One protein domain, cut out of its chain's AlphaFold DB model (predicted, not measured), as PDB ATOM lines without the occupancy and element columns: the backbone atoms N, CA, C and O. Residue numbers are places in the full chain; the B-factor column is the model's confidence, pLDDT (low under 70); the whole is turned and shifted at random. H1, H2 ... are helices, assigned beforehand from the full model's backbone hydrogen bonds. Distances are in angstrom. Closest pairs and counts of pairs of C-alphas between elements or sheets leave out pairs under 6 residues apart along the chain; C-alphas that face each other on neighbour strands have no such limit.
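What this domain is: This is residues 2 to 65 of the 306 residues of an uncharacterized protein of Pseudogymnoascus destructans (strain ATCC MYA-4855 / 20631-21) (UniProt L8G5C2). A long helix, H1, makes the length of a rod, and a shorter helix, H2, meets it near its last residues to make an L. Residues 43 to 49 join them, and residues 2 to 9 lead into H1. The printed part has 64 residues with two named helices, H1 then H2, and no named strand: all helix. It is extended, with a radius of gyration of the C-alphas of 19.5 A and spans of 58 by 23 by 15 A.

Where its parts are: H1, residues 10 to 42, runs 47.5 A from C-alpha 10 at (45.367, -64.555, -20.533) to C-alpha 42. H2, residues 50 to 64, runs 20.2 A and ends at C-alpha 64 at (79.387, -96.845, -24.032).

How they stand to each other: H1 touches H2 with residues 33 to 40 alone; the closest C-alphas, of Leu 36 and Leu 50, are 6.8 A apart. Their lines are about perpendicular, at 74 degrees. Every O i to N i+4 pair in H1 is within hydrogen-bond range; in H2, 9 of 11 are.

The domain as a whole: The C-alphas farthest apart, of Ser 2 and Arg 63, are 58.6 A apart. The printed part has no cut, and the link from H1 to H2 is short. Residues 2 to 8, 55 to 57 and 60 to 65 have pLDDT under 70.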
ATOM      1  N   SER A   2      36.975 -59.245 -35.988       55.12
ATOM      2  CA  SER A   2      37.405 -59.553 -34.615       55.12
ATOM      3  C   SER A   2      38.739 -58.862 -34.320       55.12
ATOM      4  O   SER A   2      39.716 -59.105 -35.025       55.12
ATOM      5  N   SER A   3      38.782 -58.004 -33.295       55.44
ATOM      6  CA  SER A   3      39.995 -57.274 -32.905       55.44
ATOM      7  C   SER A   3      41.170 -58.240 -32.643       55.44
ATOM      8  O   SER A   3      40.998 -59.187 -31.865       55.44
ATOM      9  N   PRO A   4      42.374 -57.998 -33.209       61.31
ATOM     10  CA  PRO A   4      43.577 -58.820 -33.001       61.31
ATOM     11  C   PRO A   4      43.973 -59.002 -31.528       61.31
ATOM     12  O   PRO A   4      44.734 -59.903 -31.185       61.31
ATOM     13  N   TRP A   5      43.440 -58.149 -30.653       54.53
ATOM     14  CA  TRP A   5      43.814 -58.020 -29.253       54.53
ATOM     15  C   TRP A   5      42.979 -58.925 -28.338       54.53
ATOM     16  O   TRP A   5      43.410 -59.224 -27.227       54.53
ATOM     17  N   LYS A   6      41.837 -59.455 -28.813       59.19
ATOM     18  CA  LYS A   6      41.047 -60.459 -28.068       59.19
ATOM     19  C   LYS A   6      41.780 -61.797 -27.911       59.19
ATOM     20  O   LYS A   6      41.482 -62.548 -26.993       59.19
ATOM     21  N   ASN A   7      42.783 -62.066 -28.748       60.66
ATOM     22  CA  ASN A   7      43.604 -63.279 -28.665       60.66
ATOM     23  C   ASN A   7      44.636 -63.249 -27.528       60.66
ATOM     24  O   ASN A   7      45.238 -64.282 -27.242       60.66
ATOM     25  N   ASN A   8      44.840 -62.085 -26.906       65.06
ATOM     26  CA  ASN A   8      45.780 -61.890 -25.804       65.06
ATOM     27  C   ASN A   8      45.087 -61.949 -24.439       65.06
ATOM     28  O   ASN A   8      45.708 -61.614 -23.432       65.06
ATOM     29  N   GLN A   9      43.813 -62.354 -24.389       80.75
ATOM     30  CA  GLN A   9      43.215 -62.684 -23.106       80.75
ATOM     31  C   GLN A   9      44.036 -63.809 -22.461       80.75
ATOM     32  O   GLN A   9      44.360 -64.791 -23.138       80.75
ATOM     33  N   PRO A  10      44.414 -63.659 -21.181       83.06
ATOM     34  CA  PRO A  10      45.367 -64.555 -20.533       83.06
ATOM     35  C   PRO A  10      44.896 -66.014 -20.552       83.06
ATOM     36  O   PRO A  10      45.716 -66.911 -20.723       83.06
ATOM     37  N   GLU A  11      43.584 -66.244 -20.480       86.62
ATOM     38  CA  GLU A  11      42.956 -67.562 -20.604       86.62
ATOM     39  C   GLU A  11      43.190 -68.196 -21.988       86.62
ATOM     40  O   GLU A  11      43.725 -69.297 -22.095       86.62
ATOM     41  N   VAL A  12      42.911 -67.461 -23.070       89.44
ATOM     42  CA  VAL A  12      43.111 -67.938 -24.452       89.44
ATOM     43  C   VAL A  12      44.590 -68.230 -24.735       89.44
ATOM     44  O   VAL A  12      44.923 -69.165 -25.471       89.44
ATOM     45  N   VAL A  13      45.504 -67.441 -24.162       92.56
ATOM     46  CA  VAL A  13      46.951 -67.682 -24.271       92.56
ATOM     47  C   VAL A  13      47.355 -68.931 -23.489       92.56
ATOM     48  O   VAL A  13      48.115 -69.745 -24.021       92.56
ATOM     49  N   ALA A  14      46.840 -69.113 -22.270       92.88
ATOM     50  CA  ALA A  14      47.102 -70.292 -21.450       92.88
ATOM     51  C   ALA A  14      46.673 -71.580 -22.170       92.88
ATOM     52  O   ALA A  14      47.480 -72.502 -22.299       92.88
ATOM     53  N   ASP A  15      45.476 -71.596 -22.756       95.19
ATOM     54  CA  ASP A  15      44.977 -72.729 -23.540       95.19
ATOM     55  C   ASP A  15      45.856 -73.036 -24.754       95.19
ATOM     56  O   ASP A  15      46.174 -74.194 -25.037       95.19
ATOM     57  N   ARG A  16      46.308 -72.005 -25.480       94.00
ATOM     58  CA  ARG A  16      47.230 -72.188 -26.615       94.00
ATOM     59  C   ARG A  16      48.567 -72.768 -26.171       94.00
ATOM     60  O   ARG A  16      49.104 -73.640 -26.857       94.00
ATOM     61  N   VAL A  17      49.115 -72.299 -25.051       96.44
ATOM     62  CA  VAL A  17      50.364 -72.828 -24.489       96.44
ATOM     63  C   VAL A  17      50.177 -74.275 -24.043       96.44
ATOM     64  O   VAL A  17      51.034 -75.101 -24.354       96.44
ATOM     65  N   LEU A  18      49.053 -74.606 -23.403       97.81
ATOM     66  CA  LEU A  18      48.740 -75.966 -22.973       97.81
ATOM     67  C   LEU A  18      48.624 -76.918 -24.171       97.81
ATOM     68  O   LEU A  18      49.306 -77.942 -24.208       97.81
ATOM     69  N   ARG A  19      47.871 -76.530 -25.210       97.31
ATOM     70  CA  ARG A  19      47.774 -77.293 -26.469       97.31
ATOM     71  C   ARG A  19      49.139 -77.461 -27.134       97.31
ATOM     72  O   ARG A  19      49.491 -78.549 -27.585       97.31
ATOM     73  N   ARG A  20      49.961 -76.406 -27.170       97.25
ATOM     74  CA  ARG A  20      51.328 -76.483 -27.709       97.25
ATOM     75  C   ARG A  20      52.213 -77.423 -26.886       97.25
ATOM     76  O   ARG A  20      53.021 -78.156 -27.463       97.25
ATOM     77  N   ALA A  21      52.089 -77.398 -25.562       97.88
ATOM     78  CA  ALA A  21      52.828 -78.275 -24.663       97.88
ATOM     79  C   ALA A  21      52.425 -79.741 -24.867       97.88
ATOM     80  O   ALA A  21      53.297 -80.607 -24.939       97.88
ATOM     81  N   GLU A  22      51.134 -80.016 -25.054       97.81
ATOM     82  CA  GLU A  22      50.616 -81.349 -25.365       97.81
ATOM     83  C   GLU A  22      51.146 -81.874 -26.706       97.81
ATOM     84  O   GLU A  22      51.698 -82.976 -26.768       97.81
ATOM     85  N   VAL A  23      51.098 -81.057 -27.763       98.38
ATOM     86  CA  VAL A  23      51.699 -81.405 -29.062       98.38
ATOM     87  C   VAL A  23      53.199 -81.667 -28.917       98.38
ATOM     88  O   VAL A  23      53.714 -82.654 -29.441       98.38
ATOM     89  N   SER A  24      53.908 -80.836 -28.151       97.81
ATOM     90  CA  SER A  24      55.343 -81.020 -27.897       97.81
ATOM     91  C   SER A  24      55.632 -82.319 -27.135       97.81
ATOM     92  O   SER A  24      56.613 -83.005 -27.429       97.81
ATOM     93  N   LYS A  25      54.768 -82.691 -26.184       98.19
ATOM     94  CA  LYS A  25      54.842 -83.958 -25.446       98.19
ATOM     95  C   LYS A  25      54.658 -85.148 -26.387       98.19
ATOM     96  O   LYS A  25      55.460 -86.082 -26.338       98.19
ATOM     97  N   MET A  26      53.657 -85.102 -27.268       97.75
ATOM     98  CA  MET A  26      53.434 -86.145 -28.275       97.75
ATOM     99  C   MET A  26      54.614 -86.260 -29.246       97.75
ATOM    100  O   MET A  26      55.102 -87.364 -29.481       97.75
ATOM    101  N   ALA A  27      55.129 -85.132 -29.739       97.88
ATOM    102  CA  ALA A  27      56.279 -85.102 -30.638       97.88
ATOM    103  C   ALA A  27      57.527 -85.719 -29.991       97.88
ATOM    104  O   ALA A  27      58.193 -86.549 -30.606       97.88
ATOM    105  N   ARG A  28      57.811 -85.386 -28.725       94.69
ATOM    106  CA  ARG A  28      58.940 -85.968 -27.986       94.69
ATOM    107  C   ARG A  28      58.770 -87.473 -27.774       94.69
ATOM    108  O   ARG A  28      59.720 -88.224 -27.975       94.69
ATOM    109  N   LYS A  29      57.559 -87.932 -27.428       95.19
ATOM    110  CA  LYS A  29      57.262 -89.369 -27.296       95.19
ATOM    111  C   LYS A  29      57.483 -90.101 -28.621       95.19
ATOM    112  O   LYS A  29      58.090 -91.168 -28.628       95.19
ATOM    113  N   LEU A  30      57.032 -89.526 -29.736       96.56
ATOM    114  CA  LEU A  30      57.248 -90.095 -31.064       96.56
ATOM    115  C   LEU A  30      58.740 -90.167 -31.409       96.56
ATOM    116  O   LEU A  30      59.215 -91.230 -31.795       96.56
ATOM    117  N   GLN A  31      59.481 -89.072 -31.222       95.00
ATOM    118  CA  GLN A  31      60.927 -89.031 -31.455       95.00
ATOM    119  C   GLN A  31      61.664 -90.104 -30.647       95.00
ATOM    120  O   GLN A  31      62.464 -90.842 -31.218       95.00
ATOM    121  N   ASN A  32      61.344 -90.254 -29.357       93.00
ATOM    122  CA  ASN A  32      61.937 -91.291 -28.512       93.00
ATOM    123  C   ASN A  32      61.634 -92.698 -29.045       93.00
ATOM    124  O   ASN A  32      62.547 -93.505 -29.194       93.00
ATOM    125  N   ARG A  33      60.375 -92.990 -29.404       93.00
ATOM    126  CA  ARG A  33      60.009 -94.306 -29.961       93.00
ATOM    127  C   ARG A  33      60.705 -94.591 -31.289       93.00
ATOM    128  O   ARG A  33      61.133 -95.720 -31.507       93.00
ATOM    129  N   LEU A  34      60.843 -93.589 -32.156       94.38
ATOM    130  CA  LEU A  34      61.566 -93.729 -33.422       94.38
ATOM    131  C   LEU A  34      63.059 -93.977 -33.194       94.38
ATOM    132  O   LEU A  34      63.625 -94.858 -33.834       94.38
ATOM    133  N   ALA A  35      63.681 -93.263 -32.255       90.69
ATOM    134  CA  ALA A  35      65.075 -93.490 -31.890       90.69
ATOM    135  C   ALA A  35      65.293 -94.916 -31.354       90.69
ATOM    136  O   ALA A  35      66.219 -95.601 -31.789       90.69
ATOM    137  N   LEU A  36      64.397 -95.402 -30.485       90.94
ATOM    138  CA  LEU A  36      64.428 -96.782 -29.990       90.94
ATOM    139  C   LEU A  36      64.212 -97.805 -31.111       90.94
ATOM    140  O   LEU A  36      64.912 -98.809 -31.152       90.94
ATOM    141  N   ALA A  37      63.294 -97.556 -32.048       90.56
ATOM    142  CA  ALA A  37      63.068 -98.443 -33.190       90.56
ATOM    143  C   ALA A  37      64.293 -98.511 -34.119       90.56
ATOM    144  O   ALA A  37      64.671 -99.590 -34.569       90.56
ATOM    145  N   GLN A  38      64.953 -97.376 -34.363       90.69
ATOM    146  CA  GLN A  38      66.207 -97.331 -35.118       90.69
ATOM    147  C   GLN A  38      67.327 -98.083 -34.395       90.69
ATOM    148  O   GLN A  38      68.068 -98.831 -35.028       90.69
ATOM    149  N   PHE A  39      67.445 -97.911 -33.076       88.50
ATOM    150  CA  PHE A  39      68.406 -98.653 -32.262       88.50
ATOM    151  C   PHE A  39      68.121-100.160 -32.321       88.50
ATOM    152  O   PHE A  39      69.004-100.950 -32.646       88.50
ATOM    153  N   LYS A  40      66.861-100.557 -32.116       91.19
ATOM    154  CA  LYS A  40      66.382-101.939 -32.223       91.19
ATOM    155  C   LYS A  40      66.775-102.583 -33.555       91.19
ATOM    156  O   LYS A  40      67.322-103.682 -33.555       91.19
ATOM    157  N   ALA A  41      66.521-101.888 -34.667       89.38
ATOM    158  CA  ALA A  41      66.827-102.370 -36.012       89.38
ATOM    159  C   ALA A  41      68.338-102.549 -36.236       89.38
ATOM    160  O   ALA A  41      68.762-103.550 -36.801       89.38
ATOM    161  N   LYS A  42      69.167-101.618 -35.746       89.12
ATOM    162  CA  LYS A  42      70.633-101.700 -35.881       89.12
ATOM    163  C   LYS A  42      71.256-102.859 -35.106       89.12
ATOM    164  O   LYS A  42      72.290-103.369 -35.521       89.12
ATOM    165  N   HIS A  43      70.655-103.249 -33.986       86.50
ATOM    166  CA  HIS A  43      71.196-104.279 -33.096       86.50
ATOM    167  C   HIS A  43      70.550-105.662 -33.285       86.50
ATOM    168  O   HIS A  43      70.867-106.581 -32.532       86.50
ATOM    169  N   GLY A  44      69.654-105.830 -34.267       86.69
ATOM    170  CA  GLY A  44      68.979-107.109 -34.523       86.69
ATOM    171  C   GLY A  44      68.044-107.541 -33.386       86.69
ATOM    172  O   GLY A  44      67.764-108.725 -33.205       86.69
ATOM    173  N   TRP A  45      67.555-106.594 -32.578       87.06
ATOM    174  CA  TRP A  45      66.704-106.870 -31.411       87.06
ATOM    175  C   TRP A  45      65.232-107.032 -31.787       87.06
ATOM    176  O   TRP A  45      64.342-106.649 -31.034       87.06
ATOM    177  N   GLU A  46      64.965-107.587 -32.966       82.06
ATOM    178  CA  GLU A  46      63.642-107.671 -33.592       82.06
ATOM    179  C   GLU A  46      62.596-108.349 -32.701       82.06
ATOM    180  O   GLU A  46      61.453-107.890 -32.630       82.06
ATOM    181  N   HIS A  47      63.039-109.350 -31.941       83.62
ATOM    182  CA  HIS A  47      62.257-110.151 -31.002       83.62
ATOM    183  C   HIS A  47      61.841-109.409 -29.720       83.62
ATOM    184  O   HIS A  47      60.951-109.874 -29.013       83.62
ATOM    185  N   LEU A  48      62.452-108.262 -29.398       80.69
ATOM    186  CA  LEU A  48      62.111-107.481 -28.205       80.69
ATOM    187  C   LEU A  48      61.057-106.411 -28.531       80.69
ATOM    188  O   LEU A  48      61.115-105.731 -29.562       80.69
ATOM    189  N   THR A  49      60.080-106.227 -27.646       81.88
ATOM    190  CA  THR A  49      59.135-105.105 -27.739       81.88
ATOM    191  C   THR A  49      59.838-103.799 -27.363       81.88
ATOM    192  O   THR A  49      60.807-103.799 -26.608       81.88
ATOM    193  N   LEU A  50      59.371-102.668 -27.907       76.81
ATOM    194  CA  LEU A  50      60.006-101.356 -27.687       76.81
ATOM    195  C   LEU A  50      60.132-101.001 -26.194       76.81
ATOM    196  O   LEU A  50      61.155-100.449 -25.800       76.81
ATOM    197  N   ASP A  51      59.152-101.388 -25.376       74.62
ATOM    198  CA  ASP A  51      59.126-101.109 -23.933       74.62
ATOM    199  C   ASP A  51      60.178-101.930 -23.157       74.62
ATOM    200  O   ASP A  51      60.685-101.493 -22.130       74.62
ATOM    201  N   LEU A  52      60.576-103.100 -23.676       73.88
ATOM    202  CA  LEU A  52      61.636-103.940 -23.099       73.88
ATOM    203  C   LEU A  52      63.043-103.539 -23.568       73.88
ATOM    204  O   LEU A  52      64.044-104.018 -23.032       73.88
ATOM    205  N   ILE A  53      63.132-102.682 -24.587       70.38
ATOM    206  CA  ILE A  53      64.397-102.220 -25.169       70.38
ATOM    207  C   ILE A  53      64.909-100.970 -24.455       70.38
ATOM    208  O   ILE A  53      66.123-100.804 -24.351       70.38
ATOM    209  N   GLU A  54      64.020-100.134 -23.914       71.81
ATOM    210  CA  GLU A  54      64.376 -98.921 -23.163       71.81
ATOM    211  C   GLU A  54      65.410 -99.190 -22.041       71.81
ATOM    212  O   GLU A  54      66.469 -98.557 -22.064       71.81
ATOM    213  N   PRO A  55      65.249-100.216 -21.171       67.12
ATOM    214  CA  PRO A  55      66.241-100.527 -20.134       67.12
ATOM    215  C   PRO A  55      67.595-100.984 -20.701       67.12
ATOM    216  O   PRO A  55      68.650-100.694 -20.133       67.12
ATOM    217  N   LYS A  56      67.584-101.695 -21.838       64.44
ATOM    218  CA  LYS A  56      68.802-102.199 -22.494       64.44
ATOM    219  C   LYS A  56      69.554-101.109 -23.255       64.44
ATOM    220  O   LYS A  56      70.781-101.155 -23.317       64.44
ATOM    221  N   VAL A  57      68.844-100.130 -23.817       68.00
ATOM    222  CA  VAL A  57      69.443 -98.942 -24.446       68.00
ATOM    223  C   VAL A  57      70.163 -98.103 -23.404       68.00
ATOM    224  O   VAL A  57      71.305 -97.712 -23.638       68.00
ATOM    225  N   ASP A  58      69.554 -97.895 -22.238       71.50
ATOM    226  CA  ASP A  58      70.189 -97.167 -21.140       71.50
ATOM    227  C   ASP A  58      71.410 -97.911 -20.588       71.50
ATOM    228  O   ASP A  58      72.439 -97.296 -20.315       71.50
ATOM    229  N   GLU A  59      71.364 -99.242 -20.469       73.94
ATOM    230  CA  GLU A  59      72.551-100.024 -20.112       73.94
ATOM    231  C   GLU A  59      73.656 -99.913 -21.169       73.94
ATOM    232  O   GLU A  59      74.813 -99.674 -20.818       73.94
ATOM    233  N   HIS A  60      73.318-100.026 -22.454       67.00
ATOM    234  CA  HIS A  60      74.284 -99.886 -23.539       67.00
ATOM    235  C   HIS A  60      74.884 -98.475 -23.585       67.00
ATOM    236  O   HIS A  60      76.096 -98.331 -23.721       67.00
ATOM    237  N   LEU A  61      74.073 -97.429 -23.401       67.19
ATOM    238  CA  LEU A  61      74.540 -96.046 -23.326       67.19
ATOM    239  C   LEU A  61      75.389 -95.802 -22.074       67.19
ATOM    240  O   LEU A  61      76.364 -95.068 -22.156       67.19
ATOM    241  N   ARG A  62      75.083 -96.429 -20.932       69.75
ATOM    242  CA  ARG A  62      75.942 -96.373 -19.735       69.75
ATOM    243  C   ARG A  62      77.272 -97.097 -19.933       69.75
ATOM    244  O   ARG A  62      78.283 -96.591 -19.469       69.75
ATOM    245  N   ARG A  63      77.282 -98.245 -20.621       67.88
ATOM    246  CA  ARG A  63      78.508 -98.996 -20.948       67.88
ATOM    247  C   ARG A  63      79.348 -98.307 -22.030       67.88
ATOM    248  O   ARG A  63      80.567 -98.420 -21.998       67.88
ATOM    249  N   GLN A  64      78.713 -97.602 -22.970       62.03
ATOM    250  CA  GLN A  64      79.387 -96.845 -24.032       62.03
ATOM    251  C   GLN A  64      79.703 -95.395 -23.672       62.03
ATOM    252  O   GLN A  64      80.551 -94.780 -24.318       62.03
ATOM    253  N   ARG A  65      79.061 -94.824 -22.647       54.50
ATOM    254  CA  ARG A  65      79.544 -93.587 -22.043       54.50
ATOM    255  C   ARG A  65      80.936 -93.917 -21.512       54.50
ATOM    256  O   ARG A  65      81.047 -94.847 -20.717       54.50
TER     257      ARG A  65